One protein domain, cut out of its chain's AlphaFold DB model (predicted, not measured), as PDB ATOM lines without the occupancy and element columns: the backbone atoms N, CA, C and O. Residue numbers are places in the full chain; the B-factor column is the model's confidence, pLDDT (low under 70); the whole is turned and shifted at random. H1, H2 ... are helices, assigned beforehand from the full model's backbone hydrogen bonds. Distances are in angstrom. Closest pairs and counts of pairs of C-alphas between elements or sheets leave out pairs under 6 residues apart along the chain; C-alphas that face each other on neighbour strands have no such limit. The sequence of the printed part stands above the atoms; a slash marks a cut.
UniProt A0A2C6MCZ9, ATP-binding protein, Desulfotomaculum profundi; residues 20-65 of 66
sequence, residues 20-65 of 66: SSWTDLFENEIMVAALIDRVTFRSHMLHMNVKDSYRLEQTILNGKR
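Overview. This is residues 20 to 65 of the 66 residues of the protein "ATP-binding protein" of Desulfotomaculum profundi (UniProt A0A2C6MCZ9). What is the shape? The longest helix, H2, and short H1 make a corner at one end, and a long bare link, residues 41 to 53, leads away to lone H3. What makes it up? The printed part has 46 residues with three named helices, H1, H2, H3 in order, and no named strand. It is all helix and extended, with a radius of gyration of the C-alphas of 17.6 A, spanning 51 by 26 by 12 A.

Arrangement. What touches H2, residues 29 to 40? H1, residues 20 to 25, touches it only at the corner, at residues 29 to 33 alone; the closest C-alphas, of Thr 23 and Glu 29, are 5.5 A apart. They run opposite ways at a steep tilt of 46 degrees. Where is H3, residues 54 to 63? It is apart from H1 and H2. Which backbones pair? Every O i to N i+4 pair is within hydrogen-bond range in H2 and H3; in H1 0 of 2 are, and 1 of 3 O i to N i+3 pairs.

Along the chain. Where is H2? It runs 16.2 A from C-alpha 29 at (92.600, 94.396, 116.062). Where are the others? H1 spans 10.1 A; H3 spans 14.4 A to C-alpha 63 at (68.191, 112.539, 148.831).

Size, cuts and confidence. How large? The farthest C-alphas, of Ile 30 and Arg 65, are 51.7 A apart. Any cut or doubt? The printed part has no cut, the link H2 to H3 is long, and residue 65 is under 70 in pLDDT.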
ATOM      1  N   SER A  20      92.617  95.249 127.539       83.44
ATOM      2  CA  SER A  20      92.265  93.915 127.033       83.44
ATOM      3  C   SER A  20      90.929  93.933 126.284       83.44
ATOM      4  O   SER A  20      90.846  93.444 125.158       83.44
ATOM      5  N   SER A  21      89.919  94.595 126.855       84.81
ATOM      6  CA  SER A  21      88.576  94.732 126.278       84.81
ATOM      7  C   SER A  21      88.505  95.703 125.101       84.81
ATOM      8  O   SER A  21      87.451  95.842 124.490       84.81
ATOM      9  N   TRP A  22      89.585  96.421 124.778       84.12
ATOM     10  CA  TRP A  22      89.573  97.343 123.642       84.12
ATOM     11  C   TRP A  22      89.651  96.613 122.308       84.12
ATOM     12  O   TRP A  22      89.175  97.145 121.314       84.12
ATOM     13  N   THR A  23      90.232  95.414 122.275       79.50
ATOM     14  CA  THR A  23      90.298  94.600 121.053       79.50
ATOM     15  C   THR A  23      88.906  94.260 120.517       79.50
ATOM     16  O   THR A  23      88.703  94.302 119.311       79.50
ATOM     17  N   ASP A  24      87.924  94.099 121.408       81.62
ATOM     18  CA  ASP A  24      86.523  93.825 121.067       81.62
ATOM     19  C   ASP A  24      85.737  95.065 120.589       81.62
ATOM     20  O   ASP A  24      84.630  94.941 120.065       81.62
ATOM     21  N   LEU A  25      86.267  96.279 120.790       79.88
ATOM     22  CA  LEU A  25      85.570  97.534 120.463       79.88
ATOM     23  C   LEU A  25      85.788  98.000 119.019       79.88
ATOM     24  O   LEU A  25      85.080  98.901 118.564       79.88
ATOM     25  N   PHE A  26      86.766  97.441 118.304       75.81
ATOM     26  CA  PHE A  26      87.120  97.886 116.958       75.81
ATOM     27  C   PHE A  26      87.202  96.709 115.988       75.81
ATOM     28  O   PHE A  26      87.738  95.658 116.310       75.81
ATOM     29  N   GLU A  27      86.764  96.928 114.749       76.75
ATOM     30  CA  GLU A  27      86.785  95.910 113.685       76.75
ATOM     31  C   GLU A  27      88.203  95.470 113.278       76.75
ATOM     32  O   GLU A  27      88.375  94.424 112.658       76.75
ATOM     33  N   ASN A  28      89.230  96.274 113.586       85.06
ATOM     34  CA  ASN A  28      90.616  96.009 113.207       85.06
ATOM     35  C   ASN A  28      91.530  95.931 114.436       85.06
ATOM     36  O   ASN A  28      92.076  96.938 114.899       85.06
ATOM     37  N   GLU A  29      91.749  94.707 114.910       84.56
ATOM     38  CA  GLU A  29      92.600  94.396 116.062       84.56
ATOM     39  C   GLU A  29      94.046  94.895 115.905       84.56
ATOM     40  O   GLU A  29      94.648  95.364 116.872       84.56
ATOM     41  N   ILE A  30      94.605  94.872 114.688       87.25
ATOM     42  CA  ILE A  30      95.980  95.333 114.420       87.25
ATOM     43  C   ILE A  30      96.104  96.831 114.712       87.25
ATOM     44  O   ILE A  30      97.094  97.288 115.291       87.25
ATOM     45  N   MET A  31      95.088  97.610 114.335       85.88
ATOM     46  CA  MET A  31      95.065  99.048 114.591       85.88
ATOM     47  C   MET A  31      94.964  99.349 116.090       85.88
ATOM     48  O   MET A  31      95.654 100.249 116.576       85.88
ATOM     49  N   VAL A  32      94.150  98.584 116.821       88.75
ATOM     50  CA  VAL A  32      94.006  98.714 118.278       88.75
ATOM     51  C   VAL A  32      95.297  98.352 118.991       88.75
ATOM     52  O   VAL A  32      95.744  99.111 119.846       88.75
ATOM     53  N   ALA A  33      95.939  97.251 118.608       87.38
ATOM     54  CA  ALA A  33      97.213  96.842 119.186       87.38
ATOM     55  C   ALA A  33      98.285  97.929 118.994       87.38
ATOM     56  O   ALA A  33      98.942  98.327 119.955       87.38
ATOM     57  N   ALA A  34      98.399  98.490 117.783       88.88
ATOM     58  CA  ALA A  34      99.328  99.587 117.499       88.88
ATOM     59  C   ALA A  34      98.984 100.884 118.255       88.88
ATOM     60  O   ALA A  34      99.866 101.691 118.556       88.88
ATOM     61  N   LEU A  35      97.703 101.121 118.542       87.19
ATOM     62  CA  LEU A  35      97.264 102.242 119.365       87.19
ATOM     63  C   LEU A  35      97.652 102.035 120.834       87.19
ATOM     64  O   LEU A  35      98.243 102.942 121.422       87.19
ATOM     65  N   ILE A  36      97.343 100.862 121.399       88.38
ATOM     66  CA  ILE A  36      97.669 100.486 122.782       88.38
ATOM     67  C   ILE A  36      99.177 100.583 123.009       88.38
ATOM     68  O   ILE A  36      99.606 101.210 123.977       88.38
ATOM     69  N   ASP A  37      99.985 100.048 122.095       87.38
ATOM     70  CA  ASP A  37     101.447 100.129 122.157       87.38
ATOM     71  C   ASP A  37     101.931 101.588 122.281       87.38
ATOM     72  O   ASP A  37     102.649 101.949 123.214       87.38
ATOM     73  N   ARG A  38     101.416 102.487 121.433       86.88
ATOM     74  CA  ARG A  38     101.798 103.910 121.450       86.88
ATOM     75  C   ARG A  38     101.367 104.656 122.707       86.88
ATOM     76  O   ARG A  38     102.093 105.547 123.142       86.88
ATOM     77  N   VAL A  39     100.183 104.368 123.253       86.31
ATOM     78  CA  VAL A  39      99.694 105.064 124.460       86.31
ATOM     79  C   VAL A  39     100.278 104.487 125.743       86.31
ATOM     80  O   VAL A  39     100.309 105.192 126.747       86.31
ATOM     81  N   THR A  40     100.746 103.237 125.720       87.06
ATOM     82  CA  THR A  40     101.406 102.601 126.868       87.06
ATOM     83  C   THR A  40     102.908 102.887 126.907       87.06
ATOM     84  O   THR A  40     103.488 102.928 127.999       87.06
ATOM     85  N   PHE A  41     103.531 103.178 125.757       85.81
ATOM     86  CA  PHE A  41     104.939 103.555 125.660       85.81
ATOM     87  C   PHE A  41     105.267 104.795 126.512       85.81
ATOM     88  O   PHE A  41     104.782 105.897 126.258       85.81
ATOM     89  N   ARG A  42     106.119 104.612 127.534       84.75
ATOM     90  CA  ARG A  42     106.510 105.648 128.519       84.75
ATOM     91  C   ARG A  42     105.322 106.315 129.228       84.75
ATOM     92  O   ARG A  42     105.373 107.500 129.553       84.75
ATOM     93  N   SER A  43     104.260 105.553 129.475       87.00
ATOM     94  CA  SER A  43     103.069 106.037 130.173       87.00
ATOM     95  C   SER A  43     103.124 105.790 131.682       87.00
ATOM     96  O   SER A  43     103.826 104.902 132.168       87.00
ATOM     97  N   HIS A  44     102.336 106.565 132.425       89.31
ATOM     98  CA  HIS A  44     101.990 106.265 133.810       89.31
ATOM     99  C   HIS A  44     100.523 105.847 133.856       89.31
ATOM    100  O   HIS A  44      99.645 106.640 133.521       89.31
ATOM    101  N   MET A  45     100.260 104.607 134.269       87.19
ATOM    102  CA  MET A  45      98.899 104.096 134.399       87.19
ATOM    103  C   MET A  45      98.386 104.335 135.820       87.19
ATOM    104  O   MET A  45      98.998 103.895 136.792       87.19
ATOM    105  N   LEU A  46      97.263 105.041 135.937       87.69
ATOM    106  CA  LEU A  46      96.584 105.285 137.207       87.69
ATOM    107  C   LEU A  46      95.299 104.461 137.240       87.69
ATOM    108  O   LEU A  46      94.364 104.729 136.488       87.69
ATOM    109  N   HIS A  47      95.256 103.446 138.103       85.50
ATOM    110  CA  HIS A  47      94.066 102.616 138.272       85.50
ATOM    111  C   HIS A  47      93.054 103.356 139.145       85.50
ATOM    112  O   HIS A  47      93.196 103.427 140.366       85.50
ATOM    113  N   MET A  48      92.016 103.899 138.514       85.25
ATOM    114  CA  MET A  48      90.963 104.678 139.176       85.25
ATOM    115  C   MET A  48      89.862 103.774 139.756       85.25
ATOM    116  O   MET A  48      88.672 104.030 139.579       85.25
ATOM    117  N   ASN A  49      90.264 102.706 140.448       82.56
ATOM    118  CA  ASN A  49      89.346 101.767 141.088       82.56
ATOM    119  C   ASN A  49      88.775 102.407 142.355       82.56
ATOM    120  O   ASN A  49      89.378 102.352 143.427       82.56
ATOM    121  N   VAL A  50      87.610 103.036 142.223       83.50
ATOM    122  CA  VAL A  50      86.846 103.590 143.344       83.50
ATOM    123  C   VAL A  50      85.691 102.659 143.691       83.50
ATOM    124  O   VAL A  50      85.051 102.100 142.804       83.50
ATOM    125  N   LYS A  51      85.439 102.474 144.990       81.88
ATOM    126  CA  LYS A  51      84.360 101.604 145.480       81.88
ATOM    127  C   LYS A  51      82.985 102.143 145.086       81.88
ATOM    128  O   LYS A  51      82.134 101.385 144.638       81.88
ATOM    129  N   ASP A  52      82.806 103.450 145.237       86.69
ATOM    130  CA  ASP A  52      81.552 104.142 144.989       86.69
ATOM    131  C   ASP A  52      81.778 105.266 143.970       86.69
ATOM    132  O   ASP A  52      82.812 105.939 143.953       86.69
ATOM    133  N   SER A  53      80.812 105.460 143.072       88.19
ATOM    134  CA  SER A  53      80.856 106.575 142.129       88.19
ATOM    135  C   SER A  53      80.597 107.882 142.871       88.19
ATOM    136  O   SER A  53      79.578 108.011 143.546       88.19
ATOM    137  N   TYR A  54      81.426 108.903 142.644       89.19
ATOM    138  CA  TYR A  54      81.179 110.252 143.172       89.19
ATOM    139  C   TYR A  54      79.760 110.761 142.853       89.19
ATOM    140  O   TYR A  54      79.112 111.410 143.673       89.19
ATOM    141  N   ARG A  55      79.238 110.431 141.661       89.56
ATOM    142  CA  ARG A  55      77.872 110.807 141.256       89.56
ATOM    143  C   ARG A  55      76.815 110.125 142.126       89.56
ATOM    144  O   ARG A  55      75.840 110.770 142.494       89.56
ATOM    145  N   LEU A  56      77.025 108.853 142.469       89.88
ATOM    146  CA  LEU A  56      76.131 108.093 143.342       89.88
ATOM    147  C   LEU A  56      76.113 108.685 144.755       89.88
ATOM    148  O   LEU A  56      75.037 108.914 145.306       89.88
ATOM    149  N   GLU A  57      77.283 108.993 145.314       90.31
ATOM    150  CA  GLU A  57      77.389 109.629 146.631       90.31
ATOM    151  C   GLU A  57      76.642 110.967 146.675       90.31
ATOM    152  O   GLU A  57      75.878 111.216 147.608       90.31
ATOM    153  N   GLN A  58      76.791 111.802 145.641       91.62
ATOM    154  CA  GLN A  58      76.068 113.073 145.530       91.62
ATOM    155  C   GLN A  58      74.547 112.879 145.496       91.62
ATOM    156  O   GLN A  58      73.821 113.591 146.193       91.62
ATOM    157  N   THR A  59      74.045 111.899 144.736       92.62
ATOM    158  CA  THR A  59      72.608 111.583 144.706       92.62
ATOM    159  C   THR A  59      72.102 111.136 146.078       92.62
ATOM    160  O   THR A  59      71.066 111.626 146.530       92.62
ATOM    161  N   ILE A  60      72.842 110.270 146.779       91.88
ATOM    162  CA  ILE A  60      72.479 109.808 148.128       91.88
ATOM    163  C   ILE A  60      72.482 110.973 149.129       91.88
ATOM    164  O   ILE A  60      71.561 111.095 149.937       91.88
ATOM    165  N   LEU A  61      73.497 111.841 149.086       91.06
ATOM    166  CA  LEU A  61      73.609 112.999 149.980       91.06
ATOM    167  C   LEU A  61      72.466 113.998 149.784       91.06
ATOM    168  O   LEU A  61      71.943 114.526 150.765       91.06
ATOM    169  N   ASN A  62      72.062 114.243 148.538       85.56
ATOM    170  CA  ASN A  62      70.961 115.154 148.234       85.56
ATOM    171  C   ASN A  62      69.597 114.549 148.591       85.56
ATOM    172  O   ASN A  62      68.742 115.265 149.102       85.56
ATOM    173  N   GLY A  63      69.413 113.236 148.414       80.44
ATOM    174  CA  GLY A  63      68.191 112.539 148.831       80.44
ATOM    175  C   GLY A  63      67.988 112.488 150.351       80.44
ATOM    176  O   GLY A  63      66.855 112.477 150.807       80.44
ATOM    177  N   LYS A  64      69.067 112.513 151.148       71.69
ATOM    178  CA  LYS A  64      69.001 112.572 152.624       71.69
ATOM    179  C   LYS A  64      68.654 113.955 153.188       71.69
ATOM    180  O   LYS A  64      68.421 114.070 154.387       71.69
ATOM    181  N   ARG A  65      68.705 115.005 152.362       65.25
ATOM    182  CA  ARG A  65      68.365 116.385 152.751       65.25
ATOM    183  C   ARG A  65      66.906 116.755 152.456       65.25
ATOM    184  O   ARG A  65      66.500 117.839 152.866       65.25
TER     185      ARG A  65